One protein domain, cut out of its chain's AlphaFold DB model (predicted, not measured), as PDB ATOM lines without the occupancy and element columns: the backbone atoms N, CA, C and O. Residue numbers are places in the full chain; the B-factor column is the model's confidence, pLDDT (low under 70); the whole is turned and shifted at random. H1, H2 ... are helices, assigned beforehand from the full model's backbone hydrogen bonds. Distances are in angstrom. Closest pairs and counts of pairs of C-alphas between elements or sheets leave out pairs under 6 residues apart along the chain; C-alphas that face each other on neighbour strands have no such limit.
ATOM      1  N   GLU A  33     193.829 145.761 159.652       82.75
ATOM      2  CA  GLU A  33     193.874 145.091 158.345       82.75
ATOM      3  C   GLU A  33     194.597 143.736 158.401       82.75
ATOM      4  O   GLU A  33     194.106 142.752 157.848       82.75
ATOM      5  N   GLN A  34     195.722 143.650 159.120       85.94
ATOM      6  CA  GLN A  34     196.448 142.390 159.322       85.94
ATOM      7  C   GLN A  34     195.608 141.375 160.106       85.94
ATOM      8  O   GLN A  34     195.544 140.208 159.717       85.94
ATOM      9  N   LYS A  35     194.898 141.818 161.153       84.50
ATOM     10  CA  LYS A  35     193.952 140.970 161.898       84.50
ATOM     11  C   LYS A  35     192.836 140.433 161.000       84.50
ATOM     12  O   LYS A  35     192.519 139.248 161.077       84.50
ATOM     13  N   PHE A  36     192.274 141.267 160.121       83.00
ATOM     14  CA  PHE A  36     191.273 140.824 159.144       83.00
ATOM     15  C   PHE A  36     191.834 139.796 158.149       83.00
ATOM     16  O   PHE A  36     191.179 138.786 157.896       83.00
ATOM     17  N   ALA A  37     193.046 140.010 157.625       86.06
ATOM     18  CA  ALA A  37     193.692 139.071 156.706       86.06
ATOM     19  C   ALA A  37     193.960 137.705 157.366       86.06
ATOM     20  O   ALA A  37     193.620 136.666 156.799       86.06
ATOM     21  N   VAL A  38     194.497 137.694 158.593       88.50
ATOM     22  CA  VAL A  38     194.711 136.463 159.376       88.50
ATOM     23  C   VAL A  38     193.391 135.747 159.659       88.50
ATOM     24  O   VAL A  38     193.292 134.543 159.440       88.50
ATOM     25  N   ALA A  39     192.356 136.472 160.087       86.50
ATOM     26  CA  ALA A  39     191.044 135.889 160.343       86.50
ATOM     27  C   ALA A  39     190.432 135.237 159.090       86.50
ATOM     28  O   ALA A  39     189.889 134.140 159.187       86.50
ATOM     29  N   ALA A  40     190.553 135.865 157.915       85.88
ATOM     30  CA  ALA A  40     190.067 135.299 156.655       85.88
ATOM     31  C   ALA A  40     190.793 133.993 156.280       85.88
ATOM     32  O   ALA A  40     190.147 133.021 155.887       85.88
ATOM     33  N   LEU A  41     192.119 133.937 156.464       89.06
ATOM     34  CA  LEU A  41     192.913 132.720 156.246       89.06
ATOM     35  C   LEU A  41     192.525 131.598 157.224       89.06
ATOM     36  O   LEU A  41     192.337 130.458 156.803       89.06
ATOM     37  N   ILE A  42     192.337 131.928 158.506       90.12
ATOM     38  CA  ILE A  42     191.886 130.981 159.538       90.12
ATOM     39  C   ILE A  42     190.481 130.440 159.221       90.12
ATOM     40  O   ILE A  42     190.233 129.248 159.379       90.12
ATOM     41  N   VAL A  43     189.554 131.281 158.749       87.56
ATOM     42  CA  VAL A  43     188.212 130.835 158.332       87.56
ATOM     43  C   VAL A  43     188.290 129.879 157.136       87.56
ATOM     44  O   VAL A  43     187.612 128.853 157.143       87.56
ATOM     45  N   ALA A  44     189.136 130.165 156.141       87.31
ATOM     46  CA  ALA A  44     189.314 129.297 154.976       87.31
ATOM     47  C   ALA A  44     189.899 127.917 155.345       87.31
ATOM     48  O   ALA A  44     189.403 126.893 154.870       87.31
ATOM     49  N   GLU A  45     190.900 127.880 156.229       90.31
ATOM     50  CA  GLU A  45     191.481 126.642 156.767       90.31
ATOM     51  C   GLU A  45     190.430 125.828 157.540       90.31
ATOM     52  O   GLU A  45     190.135 124.684 157.180       90.31
ATOM     53  N   ARG A  46     189.756 126.444 158.519       89.69
ATOM     54  CA  ARG A  46     188.745 125.771 159.350       89.69
ATOM     55  C   ARG A  46     187.535 125.288 158.551       89.69
ATOM     56  O   ARG A  46     186.949 124.258 158.892       89.69
ATOM     57  N   ALA A  47     187.157 125.985 157.477       85.75
ATOM     58  CA  ALA A  47     186.119 125.531 156.552       85.75
ATOM     59  C   ALA A  47     186.536 124.250 155.806       85.75
ATOM     60  O   ALA A  47     185.700 123.372 155.576       85.75
ATOM     61  N   HIS A  48     187.823 124.103 155.474       83.88
ATOM     62  CA  HIS A  48     188.355 122.865 154.913       83.88
ATOM     63  C   HIS A  48     188.343 121.741 155.961       83.88
ATOM     64  O   HIS A  48     187.766 120.686 155.696       83.88
ATOM     65  N   ALA A  49     188.858 121.975 157.174       85.50
ATOM     66  CA  ALA A  49     188.823 121.000 158.273       85.50
ATOM     67  C   ALA A  49     187.389 120.508 158.590       85.50
ATOM     68  O   ALA A  49     187.139 119.304 158.684       85.50
ATOM     69  N   SER A  50     186.412 121.421 158.625       84.25
ATOM     70  CA  SER A  50     184.984 121.112 158.836       84.25
ATOM     71  C   SER A  50     184.376 120.230 157.729       84.25
ATOM     72  O   SER A  50     183.428 119.472 157.966       84.25
ATOM     73  N   ARG A  51     184.924 120.279 156.507       85.56
ATOM     74  CA  ARG A  51     184.510 119.409 155.395       85.56
ATOM     75  C   ARG A  51     185.017 117.980 155.586       85.56
ATOM     76  O   ARG A  51     184.239 117.042 155.432       85.56
ATOM     77  N   TRP A  52     186.278 117.815 155.993       85.31
ATOM     78  CA  TRP A  52     186.836 116.506 156.359       85.31
ATOM     79  C   TRP A  52     186.069 115.871 157.521       85.31
ATOM     80  O   TRP A  52     185.734 114.690 157.463       85.31
ATOM     81  N   TRP A  53     185.696 116.677 158.518       85.88
ATOM     82  CA  TRP A  53     184.827 116.261 159.615       85.88
ATOM     83  C   TRP A  53     183.491 115.679 159.134       85.88
ATOM     84  O   TRP A  53     183.089 114.583 159.529       85.88
ATOM     85  N   SER A  54     182.823 116.397 158.227       85.62
ATOM     86  CA  SER A  54     181.550 115.976 157.634       85.62
ATOM     87  C   SER A  54     181.674 114.635 156.900       85.62
ATOM     88  O   SER A  54     180.834 113.757 157.087       85.62
ATOM     89  N   TYR A  55     182.745 114.437 156.124       88.69
ATOM     90  CA  TYR A  55     182.992 113.173 155.421       88.69
ATOM     91  C   TYR A  55     183.278 112.005 156.378       88.69
ATOM     92  O   TYR A  55     182.739 110.917 156.183       88.69
ATOM     93  N   LEU A  56     184.065 112.218 157.438       87.31
ATOM     94  CA  LEU A  56     184.316 111.188 158.455       87.31
ATOM     95  C   LEU A  56     183.033 110.784 159.193       87.31
ATOM     96  O   LEU A  56     182.830 109.599 159.458       87.31
ATOM     97  N   ASN A  57     182.144 111.740 159.480       87.44
ATOM     98  CA  ASN A  57     180.841 111.456 160.084       87.44
ATOM     99  C   ASN A  57     179.935 110.646 159.153       87.44
ATOM    100  O   ASN A  57     179.364 109.652 159.597       87.44
ATOM    101  N   GLU A  58     179.850 111.011 157.872       90.75
ATOM    102  CA  GLU A  58     179.051 110.276 156.883       90.75
ATOM    103  C   GLU A  58     179.535 108.822 156.740       90.75
ATOM    104  O   GLU A  58     178.745 107.884 156.867       90.75
ATOM    105  N   LEU A  59     180.851 108.618 156.593       90.38
ATOM    106  CA  LEU A  59     181.463 107.285 156.553       90.38
ATOM    107  C   LEU A  59     181.213 106.496 157.850       90.38
ATOM    108  O   LEU A  59     181.003 105.284 157.804       90.38
ATOM    109  N   ARG A  60     181.192 107.156 159.017       88.38
ATOM    110  CA  ARG A  60     180.890 106.503 160.303       88.38
ATOM    111  C   ARG A  60     179.435 106.048 160.377       88.38
ATOM    112  O   ARG A  60     179.184 104.905 160.753       88.38
ATOM    113  N   CYS A  61     178.493 106.899 159.970       88.31
ATOM    114  CA  CYS A  61     177.067 106.575 159.896       88.31
ATOM    115  C   CYS A  61     176.797 105.395 158.949       88.31
ATOM    116  O   CYS A  61     176.003 104.512 159.276       88.31
ATOM    117  N   ARG A  62     177.509 105.333 157.816       93.44
ATOM    118  CA  ARG A  62     177.427 104.237 156.835       93.44
ATOM    119  C   ARG A  62     178.212 102.976 157.216       93.44
ATOM    120  O   ARG A  62     178.024 101.942 156.585       93.44
ATOM    121  N   ARG A  63     179.054 103.036 158.258       90.06
ATOM    122  CA  ARG A  63     180.022 101.985 158.651       90.06
ATOM    123  C   ARG A  63     181.081 101.687 157.575       90.06
ATOM    124  O   ARG A  63     181.601 100.580 157.503       90.06
ATOM    125  N   GLU A  64     181.417 102.697 156.778       94.00
ATOM    126  CA  GLU A  64     182.424 102.667 155.705       94.00
ATOM    127  C   GLU A  64     183.810 103.160 156.175       94.00
ATOM    128  O   GLU A  64     184.768 103.158 155.403       94.00
ATOM    129  N   LEU A  65     183.952 103.573 157.445       91.44
ATOM    130  CA  LEU A  65     185.258 103.918 158.016       91.44
ATOM    131  C   LEU A  65     186.199 102.696 158.063       91.44
ATOM    132  O   LEU A  65     185.795 101.641 158.560       91.44
ATOM    133  N   PRO A  66     187.477 102.842 157.663       90.62
ATOM    134  CA  PRO A  66     188.485 101.806 157.865       90.62
ATOM    135  C   PRO A  66     188.617 101.422 159.343       90.62
ATOM    136  O   PRO A  66     188.614 102.285 160.224       90.62
ATOM    137  N   GLU A  67     188.802 100.129 159.618       89.50
ATOM    138  CA  GLU A  67     188.821  99.577 160.982       89.50
ATOM    139  C   GLU A  67     189.842 100.272 161.902       89.50
ATOM    140  O   GLU A  67     189.574 100.502 163.082       89.50
ATOM    141  N   TRP A  68     191.003 100.659 161.362       88.88
ATOM    142  CA  TRP A  68     192.041 101.363 162.118       88.88
ATOM    143  C   TRP A  68     191.619 102.781 162.543       88.88
ATOM    144  O   TRP A  68     191.994 103.208 163.632       88.88
ATOM    145  N   VAL A  69     190.800 103.478 161.743       87.06
ATOM    146  CA  VAL A  69     190.230 104.793 162.094       87.06
ATOM    147  C   VAL A  69     189.134 104.617 163.140       87.06
ATOM    148  O   VAL A  69     189.115 105.317 164.148       87.06
ATOM    149  N   ALA A  70     188.247 103.636 162.934       83.81
ATOM    150  CA  ALA A  70     187.153 103.343 163.855       83.81
ATOM    151  C   ALA A  70     187.659 103.010 165.271       83.81
ATOM    152  O   ALA A  70     187.079 103.472 166.250       83.81
ATOM    153  N   LYS A  71     188.775 102.273 165.388       87.50
ATOM    154  CA  LYS A  71     189.424 101.946 166.672       87.50
ATOM    155  C   LYS A  71     190.044 103.143 167.393       87.50
ATOM    156  O   LYS A  71     190.144 103.106 168.614       87.50
ATOM    157  N   GLN A  72     190.469 104.177 166.670       83.31
ATOM    158  CA  GLN A  72     191.026 105.391 167.279       83.31
ATOM    159  C   GLN A  72     189.937 106.323 167.827       83.31
ATOM    160  O   GLN A  72     190.267 107.312 168.472       83.31
ATOM    161  N   SER A  73     188.653 106.044 167.556       73.94
ATOM    162  CA  SER A  73     187.516 106.932 167.855       73.94
ATOM    163  C   SER A  73     187.664 108.350 167.285       73.94
ATOM    164  O   SER A  73     186.916 109.244 167.675       73.94
ATOM    165  N   ALA A  74     188.601 108.549 166.353       72.06
ATOM    166  CA  ALA A  74     188.993 109.854 165.854       72.06
ATOM    167  C   ALA A  74     187.825 110.542 165.147       72.06
ATOM    168  O   ALA A  74     187.130 109.944 164.314       72.06
ATOM    169  N   GLY A  75     187.626 111.811 165.476       71.56
ATOM    170  CA  GLY A  75     186.562 112.629 164.923       71.56
ATOM    171  C   GLY A  75     185.207 112.388 165.594       71.56
ATOM    172  O   GLY A  75     184.191 112.304 164.900       71.56
ATOM    173  N   ASN A  76     185.200 112.170 166.911       79.75
ATOM    174  CA  ASN A  76     183.985 112.020 167.720       79.75
ATOM    175  C   ASN A  76     183.455 113.386 168.222       79.75
ATOM    176  O   ASN A  76     184.097 114.413 168.042       79.75
ATOM    177  N   HIS A  77     182.269 113.428 168.839       81.19
ATOM    178  CA  HIS A  77     181.685 114.699 169.294       81.19
ATOM    179  C   HIS A  77     182.547 115.438 170.350       81.19
ATOM    180  O   HIS A  77     182.793 116.623 170.135       81.19
ATOM    181  N   PRO A  78     183.095 114.784 171.396       85.19
ATOM    182  CA  PRO A  78     184.112 115.390 172.265       85.19
ATOM    183  C   PRO A  78     185.333 115.984 171.542       85.19
ATOM    184  O   PRO A  78     185.754 117.088 171.879       85.19
ATOM    185  N   ASP A  79     185.884 115.302 170.530       84.12
ATOM    186  CA  ASP A  79     187.001 115.824 169.724       84.12
ATOM    187  C   ASP A  79     186.604 117.132 168.990       84.12
ATOM    188  O   ASP A  79     187.434 118.027 168.822       84.12
ATOM    189  N   TYR A  80     185.336 117.263 168.564       84.19
ATOM    190  CA  TYR A  80     184.804 118.498 167.964       84.19
ATOM    191  C   TYR A  80     184.697 119.632 168.978       84.19
ATOM    192  O   TYR A  80     185.049 120.766 168.664       84.19
ATOM    193  N   ASP A  81     184.204 119.335 170.181       87.38
ATOM    194  CA  ASP A  81     184.008 120.339 171.226       87.38
ATOM    195  C   ASP A  81     185.361 120.903 171.692       87.38
ATOM    196  O   ASP A  81     185.516 122.120 171.792       87.38
ATOM    197  N   LEU A  82     186.370 120.035 171.847       88.81
ATOM    198  CA  LEU A  82     187.761 120.429 172.096       88.81
ATOM    199  C   LEU A  82     188.303 121.333 170.979       88.81
ATOM    200  O   LEU A  82     188.782 122.431 171.256       88.81
ATOM    201  N   TRP A  83     188.154 120.931 169.711       87.69
ATOM    202  CA  TRP A  83     188.556 121.759 168.568       87.69
ATOM    203  C   TRP A  83     187.825 123.112 168.536       87.69
ATOM    204  O   TRP A  83     188.427 124.139 168.212       87.69
ATOM    205  N   ALA A  84     186.540 123.149 168.891       87.31
ATOM    206  CA  ALA A  84     185.750 124.374 168.934       87.31
ATOM    207  C   ALA A  84     186.205 125.319 170.063       87.31
ATOM    208  O   ALA A  84     186.187 126.540 169.876       87.31
ATOM    209  N   ASP A  85     186.633 124.786 171.208       89.81
ATOM    210  CA  ASP A  85     187.204 125.567 172.309       89.81
ATOM    211  C   ASP A  85     188.622 126.066 171.994       89.81
ATOM    212  O   ASP A  85     188.887 127.262 172.161       89.81
ATOM    213  N   ASP A  86     189.482 125.232 171.406       89.56
ATOM    214  CA  ASP A  86     190.788 125.648 170.874       89.56
ATOM    215  C   ASP A  86     190.635 126.753 169.816       89.56
ATOM    216  O   ASP A  86     191.399 127.726 169.779       89.56
ATOM    217  N   CYS A  87     189.594 126.670 168.979       88.69
ATOM    218  CA  CYS A  87     189.269 127.717 168.019       88.69
ATOM    219  C   CYS A  87     188.934 129.048 168.703       88.69
ATOM    220  O   CYS A  87     189.439 130.085 168.261       88.69
ATOM    221  N   LYS A  88     188.130 129.044 169.778       88.50
ATOM    222  CA  LYS A  88     187.804 130.250 170.569       88.50
ATOM    223  C   LYS A  88     189.051 130.815 171.250       88.50
ATOM    224  O   LYS A  88     189.293 132.018 171.153       88.50
ATOM    225  N   ALA A  89     189.865 129.963 171.877       88.38
ATOM    226  CA  ALA A  89     191.113 130.353 172.533       88.38
ATOM    227  C   ALA A  89     192.090 131.014 171.543       88.38
ATOM    228  O   ALA A  89     192.621 132.093 171.814       88.38
ATOM    229  N   THR A  90     192.240 130.433 170.349       88.44
ATOM    230  CA  THR A  90     193.043 130.990 169.248       88.44
ATOM    231  C   THR A  90     192.530 132.363 168.796       88.44
ATOM    232  O   THR A  90     193.322 133.287 168.602       88.44
ATOM    233  N   ASN A  91     191.209 132.532 168.651       87.88
ATOM    234  CA  ASN A  91     190.609 133.809 168.235       87.88
ATOM    235  C   ASN A  91     190.819 134.900 169.295       87.88
ATOM    236  O   ASN A  91     191.131 136.047 168.959       87.88
ATOM    237  N   LEU A  92     190.695 134.542 170.576       84.56
ATOM    238  CA  LEU A  92     190.935 135.454 171.686       84.56
ATOM    239  C   LEU A  92     192.407 135.880 171.741       84.56
ATOM    240  O   LEU A  92     192.682 137.075 171.821       84.56
ATOM    241  N   ALA A  93     193.340 134.931 171.624       85.00
ATOM    242  CA  ALA A  93     194.776 135.192 171.697       85.00
ATOM    243  C   ALA A  93     195.313 136.015 170.511       85.00
ATOM    244  O   ALA A  93     196.085 136.949 170.717       85.00
ATOM    245  N   LEU A  94     194.910 135.696 169.275       83.31
ATOM    246  CA  LEU A  94     195.437 136.355 168.069       83.31
ATOM    247  C   LEU A  94     194.704 137.653 167.706       83.31
ATOM    248  O   LEU A  94     195.313 138.595 167.199       83.31
ATOM    249  N   LEU A  95     193.387 137.706 167.917       83.19
ATOM    250  CA  LEU A  95     192.542 138.782 167.390       83.19
ATOM    251  C   LEU A  95     191.940 139.652 168.502       83.19
ATOM    252  O   LEU A  95     191.664 140.830 168.256       83.19
ATOM    253  N   GLY A  96     191.814 139.118 169.722       81.19
ATOM    254  CA  GLY A  96     191.114 139.750 170.846       81.19
ATOM    255  C   GLY A  96     189.601 139.507 170.834       81.19
ATOM    256  O   GLY A  96     188.861 140.262 171.458       81.19
ATOM    257  N   ILE A  97     189.127 138.496 170.096       77.06
ATOM    258  CA  ILE A  97     187.697 138.244 169.866       77.06
ATOM    259  C   ILE A  97     187.245 137.029 170.678       77.06
ATOM    260  O   ILE A  97     187.670 135.903 170.420       77.06
ATOM    261  N   ALA A  98     186.330 137.248 171.623       66.94
ATOM    262  CA  ALA A  98     185.651 136.184 172.355       66.94
ATOM    263  C   ALA A  98     184.470 135.637 171.528       66.94
ATOM    264  O   ALA A  98     183.340 136.094 171.671       66.94
ATOM    265  N   GLY A  99     184.731 134.679 170.634       69.38
ATOM    266  CA  GLY A  99     183.688 134.069 169.803       69.38
ATOM    267  C   GLY A  99     184.222 133.198 168.665       69.38
ATOM    268  O   GLY A  99     185.427 132.962 168.550       69.38
ATOM    269  N   HIS A 100     183.318 132.722 167.806       67.62
ATOM    270  CA  HIS A 100     183.667 131.996 166.583       67.62
ATOM    271  C   HIS A 100     183.737 132.965 165.395       67.62
ATOM    272  O   HIS A 100     182.803 133.721 165.165       67.62
ATOM    273  N   LEU A 101     184.779 132.882 164.563       69.50
ATOM    274  CA  LEU A 101     184.931 133.722 163.353       69.50
ATOM    275  C   LEU A 101     183.890 133.463 162.239       69.50
ATOM    276  O   LEU A 101     183.978 134.065 161.174       69.50
ATOM    277  N   ASN A 102     182.919 132.577 162.483       63.47
ATOM    278  CA  ASN A 102     181.828 132.251 161.554       63.47
ATOM    279  C   ASN A 102     180.478 132.812 162.042       63.47
ATOM    280  O   ASN A 102     179.456 132.584 161.402       63.47
ATOM    281  N   ASP A 103     180.461 133.500 163.187       61.94
ATOM    282  CA  ASP A 103     179.266 134.148 163.725       61.94
ATOM    283  C   ASP A 103     178.910 135.353 162.823       61.94
ATOM    284  O   ASP A 103     179.810 136.127 162.481       61.94
ATOM    285  N   PRO A 104     177.647 135.549 162.391       49.22
ATOM    286  CA  PRO A 104     177.314 136.461 161.287       49.22
ATOM    287  C   PRO A 104     177.520 137.958 161.586       49.22
ATOM    288  O   PRO A 104     177.318 138.789 160.702       49.22
ATOM    289  N   GLY A 105     177.952 138.318 162.800       49.53
ATOM    290  CA  GLY A 105     178.469 139.653 163.117       49.53
ATOM    291  C   GLY A 105     179.893 139.922 162.600       49.53
ATOM    292  O   GLY A 105     180.309 141.079 162.546       49.53
TER     293      GLY A 105
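This is residues 33 to 105 of the 119 residues of an uncharacterized protein of Pseudomonas fluorescens (UniProt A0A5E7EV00). You will see a loose, open rod: two helices, long H1 and shorter H3, run side by side in opposite ways with a gap between them, and small H2 sits at the turn. The tail, residues 96 to 105, folds back from H3 towards H1. The 73 printed residues, with three named helices in the order H1, H2, H3 and no named strand, are all helix by class; the radius of gyration of the C-alphas is 14.8 A, the spans 45 by 20 by 18 A.

Start with H1, residues 33 to 62, and H3, residues 77 to 95: they only just touch, with 3 pairs of C-alphas within 8 A, through residues 35 to 39 and 94 to 95 alone. Their closest C-alphas, of Lys 35 and Leu 95, are 6.1 A apart. Their tilt is shallow, 4 degrees, opposite ways. H2, residues 67 to 71, is close to H1 but not clearly touching; C-alphas 60 and 70 are closest, 7.9 A. H2 and H3 are apart. Every O i to N i+4 pair in H1, H2 and H3 is within hydrogen-bond range.

Find C-alpha 33 at (193.874, 145.091, 158.345); H1 runs 44.1 A from there. H2 measures 6.2 A. H3 runs 26.5 A to C-alpha 95 at (192.542, 138.782, 167.390).

C-alphas 33 and 67 are farthest apart, 45.9 A. The printed part has no cut, and both links are tight. Residues 98 to 105 have pLDDT under 70.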